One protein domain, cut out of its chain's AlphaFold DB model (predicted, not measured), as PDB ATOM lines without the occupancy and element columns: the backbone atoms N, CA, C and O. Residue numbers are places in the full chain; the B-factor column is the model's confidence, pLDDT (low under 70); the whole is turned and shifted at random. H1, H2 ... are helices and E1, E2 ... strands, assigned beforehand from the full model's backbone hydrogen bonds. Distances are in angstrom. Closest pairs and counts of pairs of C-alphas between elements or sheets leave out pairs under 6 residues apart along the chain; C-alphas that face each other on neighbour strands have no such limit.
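This is residues 2 to 128 of the 135 residues of an uncharacterized protein of Sinorhizobium fredii (strain USDA 257) (UniProt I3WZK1). Little regular structure: a loop-rich body with kinked helix H3 along one side, H2 packed on H3's residues 112 to 117, H1 on its residues 124 to 125, and a small hairpin, E1 and E2, away from H3. Along the 127 printed residues come H1, E1, E2, H2, H3, the strands antiparallel; it is mostly helix, though named elements hold only 40 residues. It is compact, radius of gyration of the C-alphas 15.3 A, spans 43 by 34 by 27 A.

H1, residues 3 to 10, touches H3, residues 110 to 125, closest at C-alphas of Arg 7 and Pro 124, 5.2 A. The hairpin joins E1, residues 28 to 31, and E2, residues 34 to 37; N 29 and O 36 are within hydrogen-bond range, 2.8 A. H2, residues 62 to 69, touches H3, closest at C-alphas of Leu 66 and Val 113, 4.2 A, at a steep tilt of 41 degrees, the same way. Every O i to N i+4 pair is within hydrogen-bond range in H1 and H2, 8 of 12 in H3.

H1 begins at C-alpha 3 (3.987, 24.825, -16.046). H3, 23.9 A long, ends at C-alpha 125 (5.245, 21.907, -24.017).

The printed part has no cut. The H2 to H3 link is long, 40 residues. Residues 71 to 95 are among those under pLDDT 70.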
ATOM      1  N   ALA A   2       6.885  25.894 -12.262       67.88
ATOM      2  CA  ALA A   2       6.756  26.229 -13.685       67.88
ATOM      3  C   ALA A   2       5.819  25.216 -14.378       67.88
ATOM      4  O   ALA A   2       5.873  24.035 -14.045       67.88
ATOM      5  N   ILE A   3       4.990  25.654 -15.334       69.31
ATOM      6  CA  ILE A   3       3.987  24.825 -16.046       69.31
ATOM      7  C   ILE A   3       4.596  23.522 -16.597       69.31
ATOM      8  O   ILE A   3       4.010  22.449 -16.485       69.31
ATOM      9  N   ILE A   4       5.824  23.595 -17.115       66.06
ATOM     10  CA  ILE A   4       6.573  22.438 -17.624       66.06
ATOM     11  C   ILE A   4       6.889  21.434 -16.507       66.06
ATOM     12  O   ILE A   4       6.801  20.232 -16.713       66.06
ATOM     13  N   GLU A   5       7.227  21.901 -15.304       64.38
ATOM     14  CA  GLU A   5       7.523  21.017 -14.167       64.38
ATOM     15  C   GLU A   5       6.266  20.287 -13.686       64.38
ATOM     16  O   GLU A   5       6.355  19.125 -13.304       64.38
ATOM     17  N   GLN A   6       5.099  20.934 -13.764       68.50
ATOM     18  CA  GLN A   6       3.814  20.293 -13.476       68.50
ATOM     19  C   GLN A   6       3.450  19.248 -14.533       68.50
ATOM     20  O   GLN A   6       3.047  18.148 -14.172       68.50
ATOM     21  N   ARG A   7       3.642  19.548 -15.824       69.94
ATOM     22  CA  ARG A   7       3.374  18.594 -16.914       69.94
ATOM     23  C   ARG A   7       4.327  17.399 -16.891       69.94
ATOM     24  O   ARG A   7       3.883  16.265 -17.018       69.94
ATOM     25  N   LEU A   8       5.615  17.632 -16.628       67.56
ATOM     26  CA  LEU A   8       6.586  16.561 -16.385       67.56
ATOM     27  C   LEU A   8       6.162  15.691 -15.194       67.56
ATOM     28  O   LEU A   8       6.134  14.470 -15.318       67.56
ATOM     29  N   ALA A   9       5.764  16.296 -14.072       68.62
ATOM     30  CA  ALA A   9       5.284  15.546 -12.913       68.62
ATOM     31  C   ALA A   9       4.000  14.746 -13.210       68.62
ATOM     32  O   ALA A   9       3.888  13.611 -12.754       68.62
ATOM     33  N   ALA A  10       3.071  15.291 -14.005       70.31
ATOM     34  CA  ALA A  10       1.844  14.608 -14.426       70.31
ATOM     35  C   ALA A  10       2.119  13.377 -15.306       70.31
ATOM     36  O   ALA A  10       1.467  12.351 -15.148       70.31
ATOM     37  N   MET A  11       3.154  13.427 -16.150       65.50
ATOM     38  CA  MET A  11       3.663  12.257 -16.882       65.50
ATOM     39  C   MET A  11       4.464  11.287 -15.993       65.50
ATOM     40  O   MET A  11       5.083  10.336 -16.472       65.50
ATOM     41  N   GLY A  12       4.530  11.548 -14.685       64.12
ATOM     42  CA  GLY A  12       5.353  10.795 -13.754       64.12
ATOM     43  C   GLY A  12       6.834  10.873 -14.105       64.12
ATOM     44  O   GLY A  12       7.544   9.901 -13.842       64.12
ATOM     45  N   LEU A  13       7.300  11.974 -14.717       63.00
ATOM     46  CA  LEU A  13       8.687  12.282 -15.083       63.00
ATOM     47  C   LEU A  13       9.345  13.159 -14.008       63.00
ATOM     48  O   LEU A  13       8.821  14.192 -13.603       63.00
ATOM     49  N   GLU A  14      10.537  12.762 -13.562       54.72
ATOM     50  CA  GLU A  14      11.343  13.521 -12.604       54.72
ATOM     51  C   GLU A  14      12.628  14.002 -13.272       54.72
ATOM     52  O   GLU A  14      13.277  13.254 -14.002       54.72
ATOM     53  N   ARG A  15      13.044  15.235 -12.964       55.81
ATOM     54  CA  ARG A  15      14.312  15.827 -13.424       55.81
ATOM     55  C   ARG A  15      15.497  15.317 -12.599       55.81
ATOM     56  O   ARG A  15      16.217  16.106 -11.989       55.81
ATOM     57  N   LYS A  16      15.658  13.999 -12.518       50.38
ATOM     58  CA  LYS A  16      16.790  13.369 -11.839       50.38
ATOM     59  C   LYS A  16      17.678  12.697 -12.868       50.38
ATOM     60  O   LYS A  16      17.209  11.897 -13.672       50.38
ATOM     61  N   PHE A  17      18.963  13.032 -12.807       51.22
ATOM     62  CA  PHE A  17      19.971  12.270 -13.515       51.22
ATOM     63  C   PHE A  17      20.018  10.871 -12.903       51.22
ATOM     64  O   PHE A  17      20.168  10.737 -11.684       51.22
ATOM     65  N   ALA A  18      19.830   9.844 -13.724       49.09
ATOM     66  CA  ALA A  18      19.863   8.475 -13.259       49.09
ATOM     67  C   ALA A  18      21.325   8.152 -12.920       49.09
ATOM     68  O   ALA A  18      22.199   8.153 -13.787       49.09
ATOM     69  N   ARG A  19      21.612   7.992 -11.626       46.12
ATOM     70  CA  ARG A  19      22.956   7.676 -11.138       46.12
ATOM     71  C   ARG A  19      23.280   6.251 -11.590       46.12
ATOM     72  O   ARG A  19      22.698   5.315 -11.065       46.12
ATOM     73  N   GLY A  20      24.155   6.096 -12.580       43.97
ATOM     74  CA  GLY A  20      24.534   4.769 -13.079       43.97
ATOM     75  C   GLY A  20      25.280   4.767 -14.410       43.97
ATOM     76  O   GLY A  20      26.088   3.876 -14.650       43.97
ATOM     77  N   CYS A  21      25.085   5.784 -15.257       47.69
ATOM     78  CA  CYS A  21      25.860   5.914 -16.490       47.69
ATOM     79  C   CYS A  21      27.184   6.637 -16.188       47.69
ATOM     80  O   CYS A  21      27.204   7.852 -15.987       47.69
ATOM     81  N   VAL A  22      28.281   5.881 -16.084       49.31
ATOM     82  CA  VAL A  22      29.632   6.443 -15.947       49.31
ATOM     83  C   VAL A  22      30.060   6.958 -17.318       49.31
ATOM     84  O   VAL A  22      30.459   6.190 -18.188       49.31
ATOM     85  N   CYS A  23      29.942   8.265 -17.526       50.62
ATOM     86  CA  CYS A  23      30.441   8.937 -18.720       50.62
ATOM     87  C   CYS A  23      31.740   9.671 -18.370       50.62
ATOM     88  O   CYS A  23      31.817  10.337 -17.341       50.62
ATOM     89  N   VAL A  24      32.755   9.577 -19.234       49.88
ATOM     90  CA  VAL A  24      34.028  10.307 -19.059       49.88
ATOM     91  C   VAL A  24      33.841  11.817 -19.295       49.88
ATOM     92  O   VAL A  24      34.618  12.634 -18.809       49.88
ATOM     93  N   SER A  25      32.799  12.205 -20.037       55.44
ATOM     94  CA  SER A  25      32.456  13.596 -20.326       55.44
ATOM     95  C   SER A  25      31.458  14.175 -19.313       55.44
ATOM     96  O   SER A  25      30.599  13.448 -18.809       55.44
ATOM     97  N   PRO A  26      31.495  15.500 -19.053       63.38
ATOM     98  CA  PRO A  26      30.441  16.164 -18.292       63.38
ATOM     99  C   PRO A  26      29.081  15.955 -18.974       63.38
ATOM    100  O   PRO A  26      28.991  15.948 -20.204       63.38
ATOM    101  N   GLY A  27      28.008  15.805 -18.193       65.44
ATOM    102  CA  GLY A  27      26.668  15.506 -18.722       65.44
ATOM    103  C   GLY A  27      26.126  16.599 -19.650       65.44
ATOM    104  O   GLY A  27      25.321  16.332 -20.542       65.44
ATOM    105  N   TYR A  28      26.613  17.831 -19.493       72.12
ATOM    106  CA  TYR A  28      26.379  18.930 -20.420       72.12
ATOM    107  C   TYR A  28      27.408  20.054 -20.244       72.12
ATOM    108  O   TYR A  28      28.089  20.144 -19.222       72.12
ATOM    109  N   ARG A  29      27.473  20.954 -21.230       74.62
ATOM    110  CA  ARG A  29      28.271  22.185 -21.207       74.62
ATOM    111  C   ARG A  29      27.462  23.356 -21.750       74.62
ATOM    112  O   ARG A  29      26.820  23.222 -22.791       74.62
ATOM    113  N   VAL A  30      27.517  24.517 -21.102       75.62
ATOM    114  CA  VAL A  30      26.876  25.739 -21.624       75.62
ATOM    115  C   VAL A  30      27.911  26.613 -22.330       75.62
ATOM    116  O   VAL A  30      29.030  26.798 -21.851       75.62
ATOM    117  N   ARG A  31      27.543  27.161 -23.490       76.88
ATOM    118  CA  ARG A  31      28.320  28.174 -24.215       76.88
ATOM    119  C   ARG A  31      27.376  29.268 -24.705       76.88
ATOM    120  O   ARG A  31      26.518  29.018 -25.552       76.88
ATOM    121  N   GLY A  32      27.546  30.482 -24.182       78.44
ATOM    122  CA  GLY A  32      26.616  31.586 -24.428       78.44
ATOM    123  C   GLY A  32      25.216  31.236 -23.921       78.44
ATOM    124  O   GLY A  32      25.051  30.868 -22.762       78.44
ATOM    125  N   THR A  33      24.221  31.297 -24.804       73.94
ATOM    126  CA  THR A  33      22.816  30.969 -24.503       73.94
ATOM    127  C   THR A  33      22.433  29.520 -24.825       73.94
ATOM    128  O   THR A  33      21.262  29.164 -24.728       73.94
ATOM    129  N   ARG A  34      23.393  28.669 -25.221       73.94
ATOM    130  CA  ARG A  34      23.132  27.287 -25.658       73.94
ATOM    131  C   ARG A  34      23.727  26.270 -24.694       73.94
ATOM    132  O   ARG A  34      24.901  26.366 -24.334       73.94
ATOM    133  N   ALA A  35      22.930  25.270 -24.337       75.81
ATOM    134  CA  ALA A  35      23.381  24.091 -23.609       75.81
ATOM    135  C   ALA A  35      23.617  22.933 -24.586       75.81
ATOM    136  O   ALA A  35      22.734  22.572 -25.359       75.81
ATOM    137  N   TYR A  36      24.814  22.359 -24.537       77.56
ATOM    138  CA  TYR A  36      25.197  21.161 -25.272       77.56
ATOM    139  C   TYR A  36      25.124  19.987 -24.311       77.56
ATOM    140  O   TYR A  36      25.866  19.942 -23.332       77.56
ATOM    141  N   ILE A  37      24.201  19.075 -24.573       76.75
ATOM    142  CA  ILE A  37      23.970  17.890 -23.753       76.75
ATOM    143  C   ILE A  37      24.814  16.758 -24.346       76.75
ATOM    144  O   ILE A  37      24.822  16.578 -25.565       76.75
ATOM    145  N   SER A  38      25.553  16.033 -23.502       75.69
ATOM    146  CA  SER A  38      26.336  14.867 -23.936       75.69
ATOM    147  C   SER A  38      25.426  13.772 -24.505       75.69
ATOM    148  O   SER A  38      24.205  13.821 -24.359       75.69
ATOM    149  N   GLY A  39      25.996  12.773 -25.179       74.94
ATOM    150  CA  GLY A  39      25.221  11.603 -25.592       74.94
ATOM    151  C   GLY A  39      24.651  10.882 -24.369       74.94
ATOM    152  O   GLY A  39      25.367  10.667 -23.394       74.94
ATOM    153  N   HIS A  40      23.372  10.520 -24.425       76.12
ATOM    154  CA  HIS A  40      22.705   9.752 -23.378       76.12
ATOM    155  C   HIS A  40      21.993   8.558 -24.001       76.12
ATOM    156  O   HIS A  40      21.463   8.638 -25.110       76.12
ATOM    157  N   VAL A  41      21.979   7.459 -23.259       78.44
ATOM    158  CA  VAL A  41      21.230   6.249 -23.595       78.44
ATOM    159  C   VAL A  41      19.909   6.233 -22.829       78.44
ATOM    160  O   VAL A  41      19.786   6.859 -21.774       78.44
ATOM    161  N   ALA A  42      18.916   5.533 -23.369       79.44
ATOM    162  CA  ALA A  42      17.643   5.344 -22.688       79.44
ATOM    163  C   ALA A  42      17.846   4.525 -21.404       79.44
ATOM    164  O   ALA A  42      18.366   3.406 -21.447       79.44
ATOM    165  N   CYS A  43      17.418   5.075 -20.268       75.75
ATOM    166  CA  CYS A  43      17.556   4.446 -18.961       75.75
ATOM    167  C   CYS A  43      16.216   4.373 -18.222       75.75
ATOM    168  O   CYS A  43      15.334   5.223 -18.351       75.75
ATOM    169  N   ASN A  44      16.087   3.359 -17.378       75.62
ATOM    170  CA  ASN A  44      15.014   3.247 -16.407       75.62
ATOM    171  C   ASN A  44      15.214   4.245 -15.254       75.62
ATOM    172  O   ASN A  44      16.257   4.889 -15.108       75.62
ATOM    173  N   LYS A  45      14.197   4.375 -14.390       70.12
ATOM    174  CA  LYS A  45      14.236   5.295 -13.236       70.12
ATOM    175  C   LYS A  45      15.373   4.984 -12.253       70.12
ATOM    176  O   LYS A  45      15.834   5.891 -11.568       70.12
ATOM    177  N   ASP A  46      15.790   3.726 -12.194       70.19
ATOM    178  CA  ASP A  46      16.866   3.213 -11.343       70.19
ATOM    179  C   ASP A  46      18.272   3.426 -11.939       70.19
ATOM    180  O   ASP A  46      19.262   3.131 -11.277       70.19
ATOM    181  N   GLY A  47      18.381   3.957 -13.164       70.12
ATOM    182  CA  GLY A  47      19.655   4.161 -13.858       70.12
ATOM    183  C   GLY A  47      20.163   2.963 -14.647       70.12
ATOM    184  O   GLY A  47      21.201   3.083 -15.297       70.12
ATOM    185  N   THR A  48      19.432   1.849 -14.662       77.50
ATOM    186  CA  THR A  48      19.723   0.727 -15.558       77.50
ATOM    187  C   THR A  48      19.333   1.064 -16.995       77.50
ATOM    188  O   THR A  48      18.462   1.900 -17.235       77.50
ATOM    189  N   LEU A  49      19.965   0.410 -17.971       80.62
ATOM    190  CA  LEU A  49      19.607   0.581 -19.381       80.62
ATOM    191  C   LEU A  49      18.176   0.097 -19.641       80.62
ATOM    192  O   LEU A  49      17.778  -0.984 -19.192       80.62
ATOM    193  N   ALA A  50      17.420   0.883 -20.407       83.62
ATOM    194  CA  ALA A  50      16.098   0.488 -20.863       83.62
ATOM    195  C   ALA A  50      16.221  -0.712 -21.814       83.62
ATOM    196  O   ALA A  50      16.991  -0.696 -22.773       83.62
ATOM    197  N   LYS A  51      15.463  -1.772 -21.524       87.81
ATOM    198  CA  LYS A  51      15.389  -2.986 -22.345       87.81
ATOM    199  C   LYS A  51      14.176  -2.908 -23.285       87.81
ATOM    200  O   LYS A  51      13.186  -2.268 -22.925       87.81
ATOM    201  N   PRO A  52      14.187  -3.608 -24.432       90.75
ATOM    202  CA  PRO A  52      15.235  -4.514 -24.920       90.75
ATOM    203  C   PRO A  52      16.462  -3.792 -25.501       90.75
ATOM    204  O   PRO A  52      16.364  -2.664 -25.973       90.75
ATOM    205  N   LEU A  53      17.612  -4.475 -25.472       90.38
ATOM    206  CA  LEU A  53      18.859  -4.041 -26.110       90.38
ATOM    207  C   LEU A  53      19.096  -4.884 -27.363       90.38
ATOM    208  O   LEU A  53      18.837  -6.084 -27.333       90.38
ATOM    209  N   GLY A  54      19.601  -4.265 -28.429       92.38
ATOM    210  CA  GLY A  54      19.936  -4.970 -29.664       92.38
ATOM    211  C   GLY A  54      19.782  -4.119 -30.920       92.38
ATOM    212  O   GLY A  54      19.579  -2.904 -30.843       92.38
ATOM    213  N   LYS A  55      19.884  -4.765 -32.083       94.94
ATOM    214  CA  LYS A  55      19.620  -4.147 -33.392       94.94
ATOM    215  C   LYS A  55      18.122  -4.089 -33.692       94.94
ATOM    216  O   LYS A  55      17.432  -5.110 -33.672       94.94
ATOM    217  N   VAL A  56      17.622  -2.899 -34.023       93.62
ATOM    218  CA  VAL A  56      16.241  -2.728 -34.490       93.62
ATOM    219  C   VAL A  56      16.078  -3.354 -35.874       93.62
ATOM    220  O   VAL A  56      16.918  -3.153 -36.747       93.62
ATOM    221  N   GLY A  57      14.999  -4.110 -36.063       90.44
ATOM    222  CA  GLY A  57      14.722  -4.857 -37.292       90.44
ATOM    223  C   GLY A  57      15.158  -6.324 -37.238       90.44
ATOM    224  O   GLY A  57      14.797  -7.082 -38.130       90.44
ATOM    225  N   THR A  58      15.877  -6.747 -36.191       93.06
ATOM    226  CA  THR A  58      16.192  -8.165 -35.934       93.06
ATOM    227  C   THR A  58      15.916  -8.548 -34.484       93.06
ATOM    228  O   THR A  58      14.975  -9.280 -34.200       93.06
ATOM    229  N   GLU A  59      16.714  -8.030 -33.553       94.25
ATOM    230  CA  GLU A  59      16.654  -8.358 -32.122       94.25
ATOM    231  C   GLU A  59      15.590  -7.528 -31.398       94.25
ATOM    232  O   GLU A  59      14.977  -7.969 -30.427       94.25
ATOM    233  N   VAL A  60      15.362  -6.306 -31.884       92.62
ATOM    234  CA  VAL A  60      14.391  -5.360 -31.337       92.62
ATOM    235  C   VAL A  60      13.371  -5.016 -32.416       92.62
ATOM    236  O   VAL A  60      13.726  -4.602 -33.519       92.62
ATOM    237  N   SER A  61      12.080  -5.150 -32.108       92.38
ATOM    238  CA  SER A  61      11.031  -4.711 -33.033       92.38
ATOM    239  C   SER A  61      10.956  -3.177 -33.101       92.38
ATOM    240  O   SER A  61      11.224  -2.518 -32.091       92.38
ATOM    241  N   PRO A  62      10.535  -2.572 -34.228       89.44
ATOM    242  CA  PRO A  62      10.419  -1.113 -34.350       89.44
ATOM    243  C   PRO A  62       9.545  -0.493 -33.255       89.44
ATOM    244  O   PRO A  62       9.928   0.487 -32.618       89.44
ATOM    245  N   ARG A  63       8.418  -1.142 -32.933       88.88
ATOM    246  CA  ARG A  63       7.516  -0.728 -31.848       88.88
ATOM    247  C   ARG A  63       8.184  -0.792 -30.470       88.88
ATOM    248  O   ARG A  63       7.889   0.031 -29.608       88.88
ATOM    249  N   ALA A  64       9.054  -1.775 -30.228       88.31
ATOM    250  CA  ALA A  64       9.840  -1.832 -28.997       88.31
ATOM    251  C   ALA A  64      10.913  -0.734 -28.969       88.31
ATOM    252  O   ALA A  64      11.064  -0.082 -27.941       88.31
ATOM    253  N   GLY A  65      11.574  -0.474 -30.100       87.12
ATOM    254  CA  GLY A  65      12.508   0.640 -30.260       87.12
ATOM    255  C   GLY A  65      11.859   1.992 -29.959       87.12
ATOM    256  O   GLY A  65      12.413   2.768 -29.187       87.12
ATOM    257  N   LEU A  66      10.653   2.244 -30.482       86.75
ATOM    258  CA  LEU A  66       9.887   3.456 -30.178       86.75
ATOM    259  C   LEU A  66       9.626   3.588 -28.674       86.75
ATOM    260  O   LEU A  66       9.916   4.633 -28.095       86.75
ATOM    261  N   ARG A  67       9.172   2.517 -28.008       84.81
ATOM    262  CA  ARG A  67       8.955   2.538 -26.550       84.81
ATOM    263  C   ARG A  67      10.240   2.797 -25.764       84.81
ATOM    264  O   ARG A  67      10.203   3.530 -24.783       84.81
ATOM    265  N   VAL A  68      11.364   2.215 -26.186       84.38
ATOM    266  CA  VAL A  68      12.676   2.442 -25.558       84.38
ATOM    267  C   VAL A  68      13.163   3.869 -25.802       84.38
ATOM    268  O   VAL A  68      13.713   4.474 -24.892       84.38
ATOM    269  N   SER A  69      12.918   4.455 -26.975       80.81
ATOM    270  CA  SER A  69      13.274   5.855 -27.252       80.81
ATOM    271  C   SER A  69      12.466   6.853 -26.411       80.81
ATOM    272  O   SER A  69      12.978   7.905 -26.036       80.81
ATOM    273  N   ALA A  70      11.221   6.491 -26.080       75.06
ATOM    274  CA  ALA A  70      10.371   7.215 -25.143       75.06
ATOM    275  C   ALA A  70      10.753   6.946 -23.677       75.06
ATOM    276  O   ALA A  70      10.295   7.646 -22.771       75.06
ATOM    277  N   ALA A  71      11.586   5.929 -23.415       68.19
ATOM    278  CA  ALA A  71      12.088   5.665 -22.078       68.19
ATOM    279  C   ALA A  71      13.055   6.775 -21.653       68.19
ATOM    280  O   ALA A  71      13.749   7.398 -22.458       68.19
ATOM    281  N   ARG A  72      13.048   7.055 -20.348       63.88
ATOM    282  CA  ARG A  72      13.623   8.270 -19.774       63.88
ATOM    283  C   ARG A  72      15.072   8.472 -20.206       63.88
ATOM    284  O   ARG A  72      15.972   7.709 -19.866       63.88
ATOM    285  N   CYS A  73      15.299   9.608 -20.845       55.25
ATOM    286  CA  CYS A  73      16.607  10.220 -20.872       55.25
ATOM    287  C   CYS A  73      16.745  11.053 -19.585       55.25
ATOM    288  O   CYS A  73      15.896  11.922 -19.342       55.25
ATOM    289  N   PRO A  74      17.737  10.800 -18.716       52.84
ATOM    290  CA  PRO A  74      18.005  11.693 -17.603       52.84
ATOM    291  C   PRO A  74      18.341  13.079 -18.154       52.84
ATOM    292  O   PRO A  74      19.414  13.301 -18.706       52.84
ATOM    293  N   GLY A  75      17.402  14.021 -18.034       51.06
ATOM    294  CA  GLY A  75      17.672  15.413 -18.372       51.06
ATOM    295  C   GLY A  75      18.858  15.930 -17.548       51.06
ATOM    296  O   GLY A  75      19.070  15.448 -16.426       51.06
ATOM    297  N   PRO A  76      19.628  16.906 -18.065       49.34
ATOM    298  CA  PRO A  76      20.758  17.454 -17.332       49.34
ATOM    299  C   PRO A  76      20.303  17.899 -15.939       49.34
ATOM    300  O   PRO A  76      19.246  18.525 -15.775       49.34
ATOM    301  N   SER A  77      21.090  17.531 -14.925       47.91
ATOM    302  CA  SER A  77      20.902  18.010 -13.559       47.91
ATOM    303  C   SER A  77      20.773  19.532 -13.563       47.91
ATOM    304  O   SER A  77      21.381  20.215 -14.381       47.91
ATOM    305  N   ARG A  78      19.980  20.084 -12.639       47.12
ATOM    306  CA  ARG A  78      19.743  21.538 -12.535       47.12
ATOM    307  C   ARG A  78      21.021  22.367 -12.346       47.12
ATOM    308  O   ARG A  78      20.975  23.584 -12.512       47.12
ATOM    309  N   GLU A  79      22.118  21.722 -11.975       49.19
ATOM    310  CA  GLU A  79      23.370  22.359 -11.617       49.19
ATOM    311  C   GLU A  79      24.398  22.244 -12.751       49.19
ATOM    312  O   GLU A  79      24.726  21.120 -13.155       49.19
ATOM    313  N   PRO A  80      24.881  23.381 -13.296       49.94
ATOM    314  CA  PRO A  80      25.914  23.393 -14.326       49.94
ATOM    315  C   PRO A  80      27.180  22.738 -13.810       49.94
ATOM    316  O   PRO A  80      27.860  23.278 -12.948       49.94
ATOM    317  N   GLN A  81      27.499  21.575 -14.380       53.38
ATOM    318  CA  GLN A  81      28.729  20.859 -14.060       53.38
ATOM    319  C   GLN A  81      29.961  21.629 -14.556       53.38
ATOM    320  O   GLN A  81      31.009  21.558 -13.929       53.38
ATOM    321  N   THR A  82      29.838  22.408 -15.641       53.19
ATOM    322  CA  THR A  82      30.868  23.354 -16.101       53.19
ATOM    323  C   THR A  82      30.265  24.501 -16.922       53.19
ATOM    324  O   THR A  82      29.568  24.269 -17.910       53.19
ATOM    325  N   GLY A  83      30.584  25.742 -16.529       51.00
ATOM    326  CA  GLY A  83      30.279  26.976 -17.263       51.00
ATOM    327  C   GLY A  83      28.794  27.349 -17.300       51.00
ATOM    328  O   GLY A  83      28.032  26.722 -18.015       51.00
ATOM    329  N   GLY A  84      28.411  28.415 -16.586       53.44
ATOM    330  CA  GLY A  84      27.153  29.160 -16.763       53.44
ATOM    331  C   GLY A  84      25.848  28.456 -16.352       53.44
ATOM    332  O   GLY A  84      25.594  27.299 -16.661       53.44
ATOM    333  N   ARG A  85      24.952  29.187 -15.679       55.97
ATOM    334  CA  ARG A  85      23.609  28.705 -15.315       55.97
ATOM    335  C   ARG A  85      22.645  28.886 -16.488       55.97
ATOM    336  O   ARG A  85      22.488  29.995 -16.986       55.97
ATOM    337  N   ILE A  86      21.956  27.816 -16.888       54.22
ATOM    338  CA  ILE A  86      20.862  27.901 -17.867       54.22
ATOM    339  C   ILE A  86      19.701  28.660 -17.195       54.22
ATOM    340  O   ILE A  86      19.230  28.218 -16.138       54.22
ATOM    341  N   PRO A  87      19.241  29.804 -17.732       48.62
ATOM    342  CA  PRO A  87      18.109  30.521 -17.161       48.62
ATOM    343  C   PRO A  87      16.857  29.637 -17.169       48.62
ATOM    344  O   PRO A  87      16.635  28.838 -18.075       48.62
ATOM    345  N   ARG A  88      16.021  29.774 -16.134       50.84
ATOM    346  CA  ARG A  88      14.845  28.916 -15.883       50.84
ATOM    347  C   ARG A  88      13.811  28.967 -17.021       50.84
ATOM    348  O   ARG A  88      13.098  27.994 -17.229       50.84
ATOM    349  N   SER A  89      13.786  30.079 -17.758       42.81
ATOM    350  CA  SER A  89      12.989  30.346 -18.963       42.81
ATOM    351  C   SER A  89      13.665  29.912 -20.275       42.81
ATOM    352  O   SER A  89      13.024  29.919 -21.317       42.81
ATOM    353  N   GLY A  90      14.945  29.527 -20.234       42.47
ATOM    354  CA  GLY A  90      15.779  29.180 -21.388       42.47
ATOM    355  C   GLY A  90      15.733  27.711 -21.806       42.47
ATOM    356  O   GLY A  90      16.467  27.329 -22.710       42.47
ATOM    357  N   TYR A  91      14.846  26.893 -21.228       50.03
ATOM    358  CA  TYR A  91      14.445  25.606 -21.828       50.03
ATOM    359  C   TYR A  91      13.527  25.839 -23.046       50.03
ATOM    360  O   TYR A  91      12.579  25.097 -23.285       50.03
ATOM    361  N   GLY A  92      13.773  26.924 -23.784       47.84
ATOM    362  CA  GLY A  92      13.126  27.210 -25.044       47.84
ATOM    363  C   GLY A  92      13.710  26.267 -26.074       47.84
ATOM    364  O   GLY A  92      14.860  26.450 -26.449       47.84
ATOM    365  N   LEU A  93      12.890  25.290 -26.466       50.59
ATOM    366  CA  LEU A  93      13.004  24.436 -27.645       50.59
ATOM    367  C   LEU A  93      14.347  23.709 -27.804       50.59
ATOM    368  O   LEU A  93      15.419  24.302 -27.891       50.59
ATOM    369  N   GLY A  94      14.293  22.385 -27.935       53.97
ATOM    370  CA  GLY A  94      15.424  21.647 -28.484       53.97
ATOM    371  C   GLY A  94      15.769  22.230 -29.856       53.97
ATOM    372  O   GLY A  94      15.102  21.924 -30.834       53.97
ATOM    373  N   LEU A  95      16.796  23.085 -29.925       62.72
ATOM    374  CA  LEU A  95      17.265  23.684 -31.180       62.72
ATOM    375  C   LEU A  95      17.669  22.592 -32.179       62.72
ATOM    376  O   LEU A  95      17.642  22.804 -33.387       62.72
ATOM    377  N   ARG A  96      18.083  21.434 -31.651       75.06
ATOM    378  CA  ARG A  96      18.474  20.251 -32.402       75.06
ATOM    379  C   ARG A  96      18.453  19.027 -31.490       75.06
ATOM    380  O   ARG A  96      19.031  19.066 -30.406       75.06
ATOM    381  N   VAL A  97      17.856  17.939 -31.963       79.06
ATOM    382  CA  VAL A  97      18.004  16.598 -31.385       79.06
ATOM    383  C   VAL A  97      18.812  15.761 -32.366       79.06
ATOM    384  O   VAL A  97      18.595  15.831 -33.575       79.06
ATOM    385  N   PHE A  98      19.769  14.996 -31.852       84.25
ATOM    386  CA  PHE A  98      20.530  14.037 -32.642       84.25
ATOM    387  C   PHE A  98      20.354  12.655 -32.022       84.25
ATOM    388  O   PHE A  98      20.877  12.388 -30.942       84.25
ATOM    389  N   ALA A  99      19.563  11.813 -32.684       85.62
ATOM    390  CA  ALA A  99      19.234  10.474 -32.221       85.62
ATOM    391  C   ALA A  99      19.996   9.433 -33.048       85.62
ATOM    392  O   ALA A  99      20.035   9.505 -34.275       85.62
ATOM    393  N   MET A 100      20.602   8.466 -32.363       89.62
ATOM    394  CA  MET A 100      21.345   7.364 -32.970       89.62
ATOM    395  C   MET A 100      20.609   6.062 -32.666       89.62
ATOM    396  O   MET A 100      20.298   5.787 -31.507       89.62
ATOM    397  N   VAL A 101      20.324   5.269 -33.698       90.38
ATOM    398  CA  VAL A 101      19.612   3.991 -33.577       90.38
ATOM    399  C   VAL A 101      20.502   2.889 -34.136       90.38
ATOM    400  O   VAL A 101      20.980   2.990 -35.263       90.38
ATOM    401  N   ASN A 102      20.726   1.837 -33.349       93.62
ATOM    402  CA  ASN A 102      21.417   0.642 -33.817       93.62
ATOM    403  C   ASN A 102      20.431  -0.225 -34.609       93.62
ATOM    404  O   ASN A 102      19.461  -0.723 -34.038       93.62
ATOM    405  N   VAL A 103      20.658  -0.382 -35.910       95.44
ATOM    406  CA  VAL A 103      19.714  -1.033 -36.829       95.44
ATOM    407  C   VAL A 103      20.342  -2.228 -37.532       95.44
ATOM    408  O   VAL A 103      21.558  -2.302 -37.726       95.44
ATOM    409  N   ALA A 104      19.503  -3.183 -37.911       95.00
ATOM    410  CA  ALA A 104      19.885  -4.265 -38.797       95.00
ATOM    411  C   ALA A 104      20.073  -3.756 -40.240       95.00
ATOM    412  O   ALA A 104      19.442  -2.769 -40.632       95.00
ATOM    413  N   PRO A 105      20.910  -4.426 -41.055       94.25
ATOM    414  CA  PRO A 105      20.992  -4.134 -42.482       94.25
ATOM    415  C   PRO A 105      19.607  -4.196 -43.140       94.25
ATOM    416  O   PRO A 105      18.856  -5.140 -42.918       94.25
ATOM    417  N   GLY A 106      19.277  -3.185 -43.943       93.06
ATOM    418  CA  GLY A 106      17.999  -3.097 -44.656       93.06
ATOM    419  C   GLY A 106      16.863  -2.418 -43.884       93.06
ATOM    420  O   GLY A 106      15.876  -2.040 -44.506       93.06
ATOM    421  N   PHE A 107      16.995  -2.188 -42.574       92.94
ATOM    422  CA  PHE A 107      16.018  -1.385 -41.837       92.94
ATOM    423  C   PHE A 107      16.217   0.109 -42.126       92.94
ATOM    424  O   PHE A 107      17.321   0.635 -41.979       92.94
ATOM    425  N   ASN A 108      15.146   0.797 -42.526       92.25
ATOM    426  CA  ASN A 108      15.172   2.197 -42.964       92.25
ATOM    427  C   ASN A 108      14.142   3.093 -42.248       92.25
ATOM    428  O   ASN A 108      14.042   4.281 -42.554       92.25
ATOM    429  N   GLU A 109      13.424   2.570 -41.253       90.75
ATOM    430  CA  GLU A 109      12.370   3.295 -40.531       90.75
ATOM    431  C   GLU A 109      12.864   3.909 -39.208       90.75
ATOM    432  O   GLU A 109      12.124   4.037 -38.229       90.75
ATOM    433  N   MET A 110      14.135   4.325 -39.154       91.75
ATOM    434  CA  MET A 110      14.713   4.998 -37.982       91.75
ATOM    435  C   MET A 110      13.887   6.197 -37.489       91.75
ATOM    436  O   MET A 110      13.755   6.322 -36.270       91.75
ATOM    437  N   PRO A 111      13.287   7.040 -38.361       89.00
ATOM    438  CA  PRO A 111      12.445   8.143 -37.905       89.00
ATOM    439  C   PRO A 111      11.301   7.685 -36.993       89.00
ATOM    440  O   PRO A 111      11.098   8.290 -35.941       89.00
ATOM    441  N   LEU A 112      10.626   6.574 -37.327       87.31
ATOM    442  CA  LEU A 112       9.538   6.016 -36.513       87.31
ATOM    443  C   LEU A 112      10.025   5.642 -35.116       87.31
ATOM    444  O   LEU A 112       9.375   5.964 -34.129       87.31
ATOM    445  N   VAL A 113      11.200   5.019 -35.023       88.38
ATOM    446  CA  VAL A 113      11.807   4.662 -33.737       88.38
ATOM    447  C   VAL A 113      12.119   5.912 -32.926       88.38
ATOM    448  O   VAL A 113      11.809   5.956 -31.746       88.38
ATOM    449  N   THR A 114      12.710   6.938 -33.538       87.56
ATOM    450  CA  THR A 114      13.143   8.145 -32.818       87.56
ATOM    451  C   THR A 114      12.000   9.047 -32.366       87.56
ATOM    452  O   THR A 114      12.183   9.831 -31.435       87.56
ATOM    453  N   ASN A 115      10.819   8.925 -32.975       86.00
ATOM    454  CA  ASN A 115       9.674   9.759 -32.626       86.00
ATOM    455  C   ASN A 115       9.179   9.546 -31.193       86.00
ATOM    456  O   ASN A 115       8.656  10.491 -30.615       86.00
ATOM    457  N   GLY A 116       9.440   8.392 -30.566       81.06
ATOM    458  CA  GLY A 116       9.110   8.217 -29.149       81.06
ATOM    459  C   GLY A 116       9.860   9.198 -28.234       81.06
ATOM    460  O   GLY A 116       9.316   9.634 -27.221       81.06
ATOM    461  N   TYR A 117      11.073   9.624 -28.611       81.12
ATOM    462  CA  TYR A 117      11.775  10.705 -27.911       81.12
ATOM    463  C   TYR A 117      11.181  12.083 -28.227       81.12
ATOM    464  O   TYR A 117      11.067  12.918 -27.331       81.12
ATOM    465  N   SER A 118      10.798  12.327 -29.484       79.31
ATOM    466  CA  SER A 118      10.132  13.572 -29.890       79.31
ATOM    467  C   SER A 118       8.839  13.782 -29.105       79.31
ATOM    468  O   SER A 118       8.646  14.848 -28.527       79.31
ATOM    469  N   ASP A 119       8.011  12.743 -28.994       77.75
ATOM    470  CA  ASP A 119       6.775  12.765 -28.214       77.75
ATOM    471  C   ASP A 119       7.066  13.122 -26.745       77.75
ATOM    472  O   ASP A 119       6.443  14.021 -26.185       77.75
ATOM    473  N   LEU A 120       8.096  12.513 -26.142       76.31
ATOM    474  CA  LEU A 120       8.497  12.775 -24.755       76.31
ATOM    475  C   LEU A 120       8.903  14.237 -24.496       76.31
ATOM    476  O   LEU A 120       8.630  14.775 -23.419       76.31
ATOM    477  N   ILE A 121       9.603  14.879 -25.437       74.50
ATOM    478  CA  ILE A 121      10.073  16.265 -25.266       74.50
ATOM    479  C   ILE A 121       9.017  17.305 -25.661       74.50
ATOM    480  O   ILE A 121       9.057  18.423 -25.140       74.50
ATOM    481  N   LEU A 122       8.096  16.957 -26.566       75.50
ATOM    482  CA  LEU A 122       7.068  17.859 -27.090       75.50
ATOM    483  C   LEU A 122       5.797  17.868 -26.233       75.50
ATOM    484  O   LEU A 122       5.227  18.941 -26.024       75.50
ATOM    485  N   ASP A 123       5.390  16.731 -25.671       72.75
ATOM    486  CA  ASP A 123       4.188  16.620 -24.836       72.75
ATOM    487  C   ASP A 123       4.156  17.623 -23.654       72.75
ATOM    488  O   ASP A 123       3.197  18.395 -23.523       72.75
ATOM    489  N   PRO A 124       5.229  17.795 -22.845       68.81
ATOM    490  CA  PRO A 124       5.216  18.772 -21.753       68.81
ATOM    491  C   PRO A 124       5.112  20.234 -22.212       68.81
ATOM    492  O   PRO A 124       4.749  21.099 -21.412       68.81
ATOM    493  N   ILE A 125       5.395  20.549 -23.475       68.94
ATOM    494  CA  ILE A 125       5.245  21.907 -24.017       68.94
ATOM    495  C   ILE A 125       3.980  22.071 -24.868       68.94
ATOM    496  O   ILE A 125       3.673  23.193 -25.260       68.94
ATOM    497  N   GLY A 126       3.181  21.012 -25.046       66.75
ATOM    498  CA  GLY A 126       1.988  21.025 -25.897       66.75
ATOM    499  C   GLY A 126       2.325  21.066 -27.388       66.75
ATOM    500  O   GLY A 126       1.598  21.681 -28.163       66.75
ATOM    501  N   GLY A 127       3.469  20.491 -27.770       67.56
ATOM    502  CA  GLY A 127       3.836  20.302 -29.169       67.56
ATOM    503  C   GLY A 127       3.043  19.163 -29.823       67.56
ATOM    504  O   GLY A 127       2.288  18.466 -29.146       67.56
ATOM    505  N   PRO A 128       3.193  18.969 -31.141       67.88
ATOM    506  CA  PRO A 128       2.552  17.865 -31.843       67.88
ATOM    507  C   PRO A 128       3.124  16.519 -31.376       67.88
ATOM    508  O   PRO A 128       4.342  16.361 -31.298       67.88
TER     509      PRO A 128